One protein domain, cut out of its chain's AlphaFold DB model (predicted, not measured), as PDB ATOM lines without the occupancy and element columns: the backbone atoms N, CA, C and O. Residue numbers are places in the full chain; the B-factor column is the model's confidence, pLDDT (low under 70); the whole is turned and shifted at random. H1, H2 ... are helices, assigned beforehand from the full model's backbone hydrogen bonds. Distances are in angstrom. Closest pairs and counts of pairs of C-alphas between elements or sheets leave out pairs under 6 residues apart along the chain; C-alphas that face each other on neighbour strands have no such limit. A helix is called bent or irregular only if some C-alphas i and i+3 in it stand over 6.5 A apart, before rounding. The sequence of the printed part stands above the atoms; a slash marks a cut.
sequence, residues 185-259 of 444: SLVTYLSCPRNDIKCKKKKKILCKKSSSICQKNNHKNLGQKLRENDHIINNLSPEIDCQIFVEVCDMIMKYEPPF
ATOM      1  N   SER A 185     -45.252 138.604  20.950       82.31
ATOM      2  CA  SER A 185     -45.699 138.139  19.627       82.31
ATOM      3  C   SER A 185     -47.113 137.544  19.664       82.31
ATOM      4  O   SER A 185     -47.901 137.751  18.738       82.31
ATOM      5  N   LEU A 186     -47.480 136.888  20.769       88.56
ATOM      6  CA  LEU A 186     -48.779 136.253  20.961       88.56
ATOM      7  C   LEU A 186     -49.840 137.177  21.573       88.56
ATOM      8  O   LEU A 186     -51.035 136.949  21.373       88.56
ATOM      9  N   VAL A 187     -49.440 138.258  22.251       86.62
ATOM     10  CA  VAL A 187     -50.371 139.263  22.808       86.62
ATOM     11  C   VAL A 187     -51.220 139.905  21.702       86.62
ATOM     12  O   VAL A 187     -52.387 140.231  21.919       86.62
ATOM     13  N   THR A 188     -50.697 139.989  20.477       85.81
ATOM     14  CA  THR A 188     -51.424 140.488  19.296       85.81
ATOM     15  C   THR A 188     -52.675 139.669  18.938       85.81
ATOM     16  O   THR A 188     -53.580 140.172  18.264       85.81
ATOM     17  N   TYR A 189     -52.775 138.411  19.383       89.12
ATOM     18  CA  TYR A 189     -53.993 137.607  19.238       89.12
ATOM     19  C   TYR A 189     -55.058 137.953  20.283       89.12
ATOM     20  O   TYR A 189     -56.247 137.742  20.040       89.12
ATOM     21  N   LEU A 190     -54.638 138.523  21.413       89.62
ATOM     22  CA  LEU A 190     -55.481 138.946  22.530       89.62
ATOM     23  C   LEU A 190     -55.904 140.423  22.442       89.62
ATOM     24  O   LEU A 190     -56.625 140.905  23.311       89.62
ATOM     25  N   SER A 191     -55.499 141.133  21.385       87.69
ATOM     26  CA  SER A 191     -55.701 142.579  21.218       87.69
ATOM     27  C   SER A 191     -57.110 142.989  20.765       87.69
ATOM     28  O   SER A 191     -57.308 144.128  20.349       87.69
ATOM     29  N   CYS A 192     -58.087 142.079  20.760       85.44
ATOM     30  CA  CYS A 192     -59.443 142.427  20.342       85.44
ATOM     31  C   CYS A 192     -60.119 143.354  21.361       85.44
ATOM     32  O   CYS A 192     -59.998 143.106  22.567       85.44
ATOM     33  N   PRO A 193     -60.896 144.355  20.904       82.06
ATOM     34  CA  PRO A 193     -61.728 145.155  21.788       82.06
ATOM     35  C   PRO A 193     -62.640 144.281  22.656       82.06
ATOM     36  O   PRO A 193     -63.074 143.187  22.268       82.06
ATOM     37  N   ARG A 194     -62.942 144.776  23.860       79.19
ATOM     38  CA  ARG A 194     -63.834 144.101  24.806       79.19
ATOM     39  C   ARG A 194     -65.177 143.808  24.128       79.19
ATOM     40  O   ARG A 194     -65.733 144.676  23.467       79.19
ATOM     41  N   ASN A 195     -65.702 142.595  24.293       83.19
ATOM     42  CA  ASN A 195     -66.940 142.120  23.651       83.19
ATOM     43  C   ASN A 195     -66.968 142.068  22.101       83.19
ATOM     44  O   ASN A 195     -68.005 141.692  21.557       83.19
ATOM     45  N   ASP A 196     -65.882 142.354  21.369       86.75
ATOM     46  CA  ASP A 196     -65.873 142.188  19.905       86.75
ATOM     47  C   ASP A 196     -65.729 140.706  19.515       86.75
ATOM     48  O   ASP A 196     -64.640 140.161  19.299       86.75
ATOM     49  N   ILE A 197     -66.872 140.024  19.421       92.38
ATOM     50  CA  ILE A 197     -66.952 138.600  19.081       92.38
ATOM     51  C   ILE A 197     -66.417 138.335  17.664       92.38
ATOM     52  O   ILE A 197     -65.852 137.263  17.419       92.38
ATOM     53  N   LYS A 198     -66.578 139.276  16.723       93.00
ATOM     54  CA  LYS A 198     -66.150 139.104  15.328       93.00
ATOM     55  C   LYS A 198     -64.626 139.135  15.238       93.00
ATOM     56  O   LYS A 198     -64.048 138.216  14.649       93.00
ATOM     57  N   CYS A 199     -63.978 140.104  15.890       93.25
ATOM     58  CA  CYS A 199     -62.522 140.137  16.032       93.25
ATOM     59  C   CYS A 199     -62.010 138.870  16.720       93.25
ATOM     60  O   CYS A 199     -61.142 138.190  16.166       93.25
ATOM     61  N   LYS A 200     -62.588 138.491  17.873       93.69
ATOM     62  CA  LYS A 200     -62.147 137.308  18.636       93.69
ATOM     63  C   LYS A 200     -62.234 136.029  17.799       93.69
ATOM     64  O   LYS A 200     -61.292 135.241  17.781       93.69
ATOM     65  N   LYS A 201     -63.312 135.837  17.028       96.19
ATOM     66  CA  LYS A 201     -63.439 134.705  16.090       96.19
ATOM     67  C   LYS A 201     -62.365 134.738  14.998       96.19
ATOM     68  O   LYS A 201     -61.726 133.714  14.765       96.19
ATOM     69  N   LYS A 202     -62.133 135.894  14.362       95.94
ATOM     70  CA  LYS A 202     -61.109 136.055  13.311       95.94
ATOM     71  C   LYS A 202     -59.707 135.748  13.849       95.94
ATOM     72  O   LYS A 202     -58.991 134.944  13.255       95.94
ATOM     73  N   LYS A 203     -59.343 136.323  15.000       95.25
ATOM     74  CA  LYS A 203     -58.059 136.073  15.673       95.25
ATOM     75  C   LYS A 203     -57.921 134.619  16.114       95.25
ATOM     76  O   LYS A 203     -56.852 134.054  15.928       95.25
ATOM     77  N   LYS A 204     -58.988 133.972  16.597       95.81
ATOM     78  CA  LYS A 204     -58.968 132.542  16.950       95.81
ATOM     79  C   LYS A 204     -58.694 131.643  15.748       95.81
ATOM     80  O   LYS A 204     -57.918 130.702  15.873       95.81
ATOM     81  N   ILE A 205     -59.320 131.911  14.601       95.62
ATOM     82  CA  ILE A 205     -59.079 131.144  13.366       95.62
ATOM     83  C   ILE A 205     -57.625 131.309  12.922       95.62
ATOM     84  O   ILE A 205     -56.960 130.312  12.647       95.62
ATOM     85  N   LEU A 206     -57.122 132.549  12.909       93.62
ATOM     86  CA  LEU A 206     -55.732 132.840  12.559       93.62
ATOM     87  C   LEU A 206     -54.758 132.135  13.514       93.62
ATOM     88  O   LEU A 206     -53.876 131.417  13.059       93.62
ATOM     89  N   CYS A 207     -54.996 132.250  14.823       94.69
ATOM     90  CA  CYS A 207     -54.204 131.599  15.862       94.69
ATOM     91  C   CYS A 207     -54.185 130.079  15.667       94.69
ATOM     92  O   CYS A 207     -53.118 129.488  15.595       94.69
ATOM     93  N   LYS A 208     -55.344 129.437  15.473       93.75
ATOM     94  CA  LYS A 208     -55.420 127.983  15.245       93.75
ATOM     95  C   LYS A 208     -54.701 127.525  13.979       93.75
ATOM     96  O   LYS A 208     -54.136 126.433  13.960       93.75
ATOM     97  N   LYS A 209     -54.732 128.335  12.916       92.75
ATOM     98  CA  LYS A 209     -53.996 128.040  11.681       92.75
ATOM     99  C   LYS A 209     -52.494 127.992  11.973       92.75
ATOM    100  O   LYS A 209     -51.858 126.996  11.640       92.75
ATOM    101  N   SER A 210     -51.969 128.996  12.672       88.12
ATOM    102  CA  SER A 210     -50.558 129.062  13.070       88.12
ATOM    103  C   SER A 210     -50.181 127.988  14.101       88.12
ATOM    104  O   SER A 210     -49.164 127.317  13.948       88.12
ATOM    105  N   SER A 211     -51.039 127.717  15.090       91.06
ATOM    106  CA  SER A 211     -50.793 126.708  16.130       91.06
ATOM    107  C   SER A 211     -50.841 125.271  15.606       91.06
ATOM    108  O   SER A 211     -50.373 124.355  16.276       91.06
ATOM    109  N   SER A 212     -51.411 125.030  14.421       90.44
ATOM    110  CA  SER A 212     -51.455 123.687  13.829       90.44
ATOM    111  C   SER A 212     -50.056 123.125  13.534       90.44
ATOM    112  O   SER A 212     -49.866 121.908  13.551       90.44
ATOM    113  N   ILE A 213     -49.059 124.003  13.357       90.44
ATOM    114  CA  ILE A 213     -47.641 123.647  13.209       90.44
ATOM    115  C   ILE A 213     -47.118 122.980  14.490       90.44
ATOM    116  O   ILE A 213     -46.358 122.015  14.410       90.44
ATOM    117  N   CYS A 214     -47.585 123.433  15.656       88.62
ATOM    118  CA  CYS A 214     -47.232 122.867  16.956       88.62
ATOM    119  C   CYS A 214     -47.843 121.484  17.207       88.62
ATOM    120  O   CYS A 214     -47.307 120.720  17.998       88.62
ATOM    121  N   GLN A 215     -48.958 121.147  16.549       84.81
ATOM    122  CA  GLN A 215     -49.661 119.875  16.767       84.81
ATOM    123  C   GLN A 215     -49.193 118.749  15.837       84.81
ATOM    124  O   GLN A 215     -49.350 117.580  16.171       84.81
ATOM    125  N   LYS A 216     -48.662 119.081  14.652       82.81
ATOM    126  CA  LYS A 216     -48.401 118.100  13.581       82.81
ATOM    127  C   LYS A 216     -46.969 117.571  13.515       82.81
ATOM    128  O   LYS A 216     -46.715 116.640  12.758       82.81
ATOM    129  N   ASN A 217     -46.020 118.171  14.229       72.00
ATOM    130  CA  ASN A 217     -44.604 117.892  14.016       72.00
ATOM    131  C   ASN A 217     -43.987 117.105  15.171       72.00
ATOM    132  O   ASN A 217     -44.044 117.531  16.320       72.00
ATOM    133  N   ASN A 218     -43.314 116.002  14.833       72.31
ATOM    134  CA  ASN A 218     -42.362 115.361  15.733       72.31
ATOM    135  C   ASN A 218     -41.267 116.374  16.107       72.31
ATOM    136  O   ASN A 218     -40.738 117.072  15.238       72.31
ATOM    137  N   HIS A 219     -40.926 116.422  17.396       73.94
ATOM    138  CA  HIS A 219     -40.083 117.433  18.050       73.94
ATOM    139  C   HIS A 219     -38.783 117.818  17.319       73.94
ATOM    140  O   HIS A 219     -38.331 118.954  17.432       73.94
ATOM    141  N   LYS A 220     -38.197 116.921  16.511       80.25
ATOM    142  CA  LYS A 220     -36.862 117.103  15.917       80.25
ATOM    143  C   LYS A 220     -36.699 118.339  15.011       80.25
ATOM    144  O   LYS A 220     -35.602 118.875  14.981       80.25
ATOM    145  N   ASN A 221     -37.756 118.839  14.351       85.12
ATOM    146  CA  ASN A 221     -37.661 119.989  13.420       85.12
ATOM    147  C   ASN A 221     -38.620 121.152  13.748       85.12
ATOM    148  O   ASN A 221     -38.878 122.012  12.902       85.12
ATOM    149  N   LEU A 222     -39.185 121.186  14.959       86.19
ATOM    150  CA  LEU A 222     -40.239 122.143  15.315       86.19
ATOM    151  C   LEU A 222     -39.762 123.604  15.232       86.19
ATOM    152  O   LEU A 222     -40.441 124.442  14.644       86.19
ATOM    153  N   GLY A 223     -38.562 123.900  15.744       84.00
ATOM    154  CA  GLY A 223     -38.014 125.261  15.743       84.00
ATOM    155  C   GLY A 223     -37.749 125.832  14.344       84.00
ATOM    156  O   GLY A 223     -37.946 127.024  14.123       84.00
ATOM    157  N   GLN A 224     -37.344 124.997  13.380       87.25
ATOM    158  CA  GLN A 224     -37.135 125.433  11.997       87.25
ATOM    159  C   GLN A 224     -38.468 125.766  11.312       87.25
ATOM    160  O   GLN A 224     -38.609 126.849  10.755       87.25
ATOM    161  N   LYS A 225     -39.473 124.891  11.439       85.56
ATOM    162  CA  LYS A 225     -40.801 125.109  10.838       85.56
ATOM    163  C   LYS A 225     -41.537 126.312  11.419       85.56
ATOM    164  O   LYS A 225     -42.296 126.964  10.708       85.56
ATOM    165  N   LEU A 226     -41.336 126.606  12.704       82.88
ATOM    166  CA  LEU A 226     -41.858 127.826  13.323       82.88
ATOM    167  C   LEU A 226     -41.240 129.073  12.671       82.88
ATOM    168  O   LEU A 226     -41.975 129.971  12.268       82.88
ATOM    169  N   ARG A 227     -39.915 129.092  12.472       84.06
ATOM    170  CA  ARG A 227     -39.218 130.198  11.793       84.06
ATOM    171  C   ARG A 227     -39.634 130.366  10.330       84.06
ATOM    172  O   ARG A 227     -39.815 131.493   9.896       84.06
ATOM    173  N   GLU A 228     -39.853 129.272   9.603       87.56
ATOM    174  CA  GLU A 228     -40.342 129.292   8.209       87.56
ATOM    175  C   GLU A 228     -41.752 129.896   8.058       87.56
ATOM    176  O   GLU A 228     -42.156 130.238   6.953       87.56
ATOM    177  N   ASN A 229     -42.510 130.026   9.153       81.62
ATOM    178  CA  ASN A 229     -43.846 130.628   9.171       81.62
ATOM    179  C   ASN A 229     -43.866 131.974   9.916       81.62
ATOM    180  O   ASN A 229     -44.886 132.336  10.506       81.62
ATOM    181  N   ASP A 230     -42.729 132.678   9.934       79.25
ATOM    182  CA  ASP A 230     -42.538 133.983  10.578       79.25
ATOM    183  C   ASP A 230     -42.866 133.995  12.082       79.25
ATOM    184  O   ASP A 230     -43.215 135.025  12.666       79.25
ATOM    185  N   HIS A 231     -42.757 132.842  12.750       79.44
ATOM    186  CA  HIS A 231     -42.955 132.767  14.188       79.44
ATOM    187  C   HIS A 231     -41.683 133.179  14.934       79.44
ATOM    188  O   HIS A 231     -40.654 132.501  14.879       79.44
ATOM    189  N   ILE A 232     -41.771 134.268  15.696       78.00
ATOM    190  CA  ILE A 232     -40.685 134.735  16.559       78.00
ATOM    191  C   ILE A 232     -40.665 133.878  17.833       78.00
ATOM    192  O   ILE A 232     -41.555 133.993  18.676       78.00
ATOM    193  N   ILE A 233     -39.653 133.013  17.961       79.31
ATOM    194  CA  ILE A 233     -39.413 132.192  19.159       79.31
ATOM    195  C   ILE A 233     -38.657 133.048  20.182       79.31
ATOM    196  O   ILE A 233     -37.503 133.415  19.964       79.31
ATOM    197  N   ASN A 234     -39.301 133.372  21.300       73.44
ATOM    198  CA  ASN A 234     -38.757 134.296  22.299       73.44
ATOM    199  C   ASN A 234     -37.948 133.552  23.369       73.44
ATOM    200  O   ASN A 234     -38.522 133.232  24.397       73.44
ATOM    201  N   ASN A 235     -36.660 133.252  23.153       83.44
ATOM    202  CA  ASN A 235     -35.734 132.606  24.119       83.44
ATOM    203  C   ASN A 235     -36.260 131.357  24.879       83.44
ATOM    204  O   ASN A 235     -35.626 130.887  25.822       83.44
ATOM    205  N   LEU A 236     -37.401 130.801  24.478       86.44
ATOM    206  CA  LEU A 236     -38.048 129.633  25.055       86.44
ATOM    207  C   LEU A 236     -37.726 128.412  24.196       86.44
ATOM    208  O   LEU A 236     -37.555 128.519  22.980       86.44
ATOM    209  N   SER A 237     -37.699 127.229  24.813       91.56
ATOM    210  CA  SER A 237     -37.682 125.982  24.043       91.56
ATOM    211  C   SER A 237     -38.919 125.929  23.129       91.56
ATOM    212  O   SER A 237     -40.007 126.285  23.609       91.56
ATOM    213  N   PRO A 238     -38.806 125.445  21.880       90.38
ATOM    214  CA  PRO A 238     -39.933 125.338  20.951       90.38
ATOM    215  C   PRO A 238     -41.165 124.634  21.538       90.38
ATOM    216  O   PRO A 238     -42.293 125.010  21.235       90.38
ATOM    217  N   GLU A 239     -40.972 123.650  22.420       91.12
ATOM    218  CA  GLU A 239     -42.048 122.938  23.114       91.12
ATOM    219  C   GLU A 239     -42.866 123.853  24.026       91.12
ATOM    220  O   GLU A 239     -44.095 123.864  23.961       91.12
ATOM    221  N   ILE A 240     -42.187 124.624  24.880       91.38
ATOM    222  CA  ILE A 240     -42.830 125.562  25.807       91.38
ATOM    223  C   ILE A 240     -43.532 126.675  25.027       91.38
ATOM    224  O   ILE A 240     -44.673 127.003  25.351       91.38
ATOM    225  N   ASP A 241     -42.892 127.211  23.984       90.56
ATOM    226  CA  ASP A 241     -43.478 128.245  23.124       90.56
ATOM    227  C   ASP A 241     -44.763 127.734  22.451       90.56
ATOM    228  O   ASP A 241     -45.808 128.377  22.525       90.56
ATOM    229  N   CYS A 242     -44.742 126.507  21.922       92.62
ATOM    230  CA  CYS A 242     -45.919 125.861  21.346       92.62
ATOM    231  C   CYS A 242     -47.033 125.581  22.363       92.62
ATOM    232  O   CYS A 242     -48.212 125.743  22.037       92.62
ATOM    233  N   GLN A 243     -46.697 125.184  23.595       93.81
ATOM    234  CA  GLN A 243     -47.693 125.035  24.658       93.81
ATOM    235  C   GLN A 243     -48.363 126.375  24.974       93.81
ATOM    236  O   GLN A 243     -49.591 126.451  24.995       93.81
ATOM    237  N   ILE A 244     -47.570 127.437  25.155       93.75
ATOM    238  CA  ILE A 244     -48.097 128.784  25.392       93.75
ATOM    239  C   ILE A 244     -48.971 129.211  24.211       93.75
ATOM    240  O   ILE A 244     -50.079 129.688  24.431       93.75
ATOM    241  N   PHE A 245     -48.539 128.975  22.971       93.69
ATOM    242  CA  PHE A 245     -49.308 129.303  21.771       93.69
ATOM    243  C   PHE A 245     -50.711 128.683  21.798       93.69
ATOM    244  O   PHE A 245     -51.709 129.381  21.597       93.69
ATOM    245  N   VAL A 246     -50.805 127.378  22.068       94.19
ATOM    246  CA  VAL A 246     -52.091 126.670  22.148       94.19
ATOM    247  C   VAL A 246     -52.965 127.259  23.258       94.19
ATOM    248  O   VAL A 246     -54.138 127.554  23.016       94.19
ATOM    249  N   GLU A 247     -52.386 127.515  24.434       95.25
ATOM    250  CA  GLU A 247     -53.088 128.149  25.554       95.25
ATOM    251  C   GLU A 247     -53.624 129.543  25.171       95.25
ATOM    252  O   GLU A 247     -54.793 129.843  25.427       95.25
ATOM    253  N   VAL A 248     -52.828 130.375  24.483       95.12
ATOM    254  CA  VAL A 248     -53.262 131.693  23.989       95.12
ATOM    255  C   VAL A 248     -54.453 131.557  23.044       95.12
ATOM    256  O   VAL A 248     -55.444 132.271  23.215       95.12
ATOM    257  N   CYS A 249     -54.418 130.627  22.083       95.88
ATOM    258  CA  CYS A 249     -55.528 130.440  21.143       95.88
ATOM    259  C   CYS A 249     -56.851 130.089  21.839       95.88
ATOM    260  O   CYS A 249     -57.928 130.507  21.389       95.88
ATOM    261  N   ASP A 250     -56.784 129.341  22.938       95.25
ATOM    262  CA  ASP A 250     -57.954 128.987  23.739       95.25
ATOM    263  C   ASP A 250     -58.429 130.140  24.627       95.25
ATOM    264  O   ASP A 250     -59.638 130.292  24.859       95.25
ATOM    265  N   MET A 251     -57.510 131.008  25.054       94.81
ATOM    266  CA  MET A 251     -57.829 132.217  25.806       94.81
ATOM    267  C   MET A 251     -58.573 133.264  24.978       94.81
ATOM    268  O   MET A 251     -59.426 133.930  25.550       94.81
ATOM    269  N   ILE A 252     -58.335 133.404  23.665       94.81
ATOM    270  CA  ILE A 252     -58.865 134.518  22.836       94.81
ATOM    271  C   ILE A 252     -60.361 134.799  23.054       94.81
ATOM    272  O   ILE A 252     -60.776 135.952  23.139       94.81
ATOM    273  N   MET A 253     -61.196 133.760  23.160       93.94
ATOM    274  CA  MET A 253     -62.648 133.947  23.331       93.94
ATOM    275  C   MET A 253     -63.050 134.365  24.746       93.94
ATOM    276  O   MET A 253     -64.105 134.968  24.917       93.94
ATOM    277  N   LYS A 254     -62.244 134.004  25.747       93.56
ATOM    278  CA  LYS A 254     -62.515 134.225  27.175       93.56
ATOM    279  C   LYS A 254     -61.785 135.450  27.721       93.56
ATOM    280  O   LYS A 254     -62.217 136.022  28.714       93.56
ATOM    281  N   TYR A 255     -60.673 135.820  27.095       90.12
ATOM    282  CA  TYR A 255     -59.857 136.943  27.499       90.12
ATOM    283  C   TYR A 255     -60.638 138.231  27.259       90.12
ATOM    284  O   TYR A 255     -61.089 138.519  26.147       90.12
ATOM    285  N   GLU A 256     -60.831 138.982  28.334       86.69
ATOM    286  CA  GLU A 256     -61.291 140.358  28.276       86.69
ATOM    287  C   GLU A 256     -60.102 141.222  28.670       86.69
ATOM    288  O   GLU A 256     -59.666 141.111  29.823       86.69
ATOM    289  N   PRO A 257     -59.568 142.061  27.761       79.25
ATOM    290  CA  PRO A 257     -58.468 142.936  28.120       79.25
ATOM    291  C   PRO A 257     -58.865 143.763  29.353       79.25
ATOM    292  O   PRO A 257     -60.030 144.185  29.483       79.25
ATOM    293  N   PRO A 258     -57.943 143.943  30.314       69.88
ATOM    294  CA  PRO A 258     -58.204 144.812  31.448       69.88
ATOM    295  C   PRO A 258     -58.520 146.213  30.932       69.88
ATOM    296  O   PRO A 258     -58.077 146.617  29.857       69.88
ATOM    297  N   PHE A 259     -59.325 146.948  31.698       60.91
ATOM    298  CA  PHE A 259     -59.510 148.367  31.432       60.91
ATOM    299  C   PHE A 259     -58.169 149.043  31.694       60.91
ATOM    300  O   PHE A 259     -57.806 149.241  32.849       60.91
TER     301      PHE A 259
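Overview. This is residues 185 to 259 of the 444 residues of an uncharacterized protein of Piromyces sp. (strain E2) (UniProt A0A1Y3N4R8). A long helix, H1, and a shorter one, H3, lie side by side and run opposite ways, with the small irregular helix H2 set slantwise at the end where H1 finishes and H3 starts. The stretch before H1, residues 185 to 196, runs alongside this pair toward the end where H1 begins. The printed part has 75 residues with three named helices, in the order H1, H2, H3, and no named strand; the class is all helix, with 43 residues in the named helices. The whole is compact, with a radius of gyration of the C-alphas of 12.9 A, and elongated in outline, spanning 40 by 21 by 17 A.

Along the chain. H1, the longest helix, holds residues 197 to 216 and measures 28.2 A from C-alpha 197 at (-66.952, 138.600, 19.081) to C-alpha 216 at (-48.401, 118.100, 13.581). It has a kink of 35 degrees near residue 210; it is neither bent nor irregular, but only just: C-alphas 210 and 213 are 6.2 A apart. H3, residues 238 to 251, measures 19.8 A and ends with C-alpha 251 at (-57.829, 132.217, 25.806). H2, residues 219 to 227, measures 14.2 A; it is irregular, with C-alphas 220 and 223 8.2 A apart.

Arrangement. H1 and H3 touch, with the C-alphas of Cys 214 and Cys 242 closest at 5.5 A. Their lines stand at a shallow tilt of 26 degrees, opposite ways. H1 touches H2 with residues 213 to 214 alone; the closest C-alphas are those of Ile 213 and Leu 226, 7.1 A apart. H1 and H2 form a helical hairpin, at a steep tilt of 44 degrees, opposite ways. H2 and H3 only just touch, with 3 pairs of C-alphas within 8 A, and H3 does so with residues 238 to 239 alone. Their closest C-alphas are those of Gly 223 and Pro 238, 5.6 A apart, and they run the same way at a steep tilt of 66 degrees. In H3 every O i to N i+4 pair is within hydrogen-bond range; in H1 13 of 16 are, and in H2 3 of 5.

Size, cuts and confidence. The two C-alphas farthest apart are those of Lys 220 and Phe 259, 41.6 A. The printed part has no cut. The link from H1 to H2 is tight, with 2 residues, and the link from H2 to H3 is short, with 10. The mean pLDDT of the printed part is 87.5, and residues 258 to 259 are under 70.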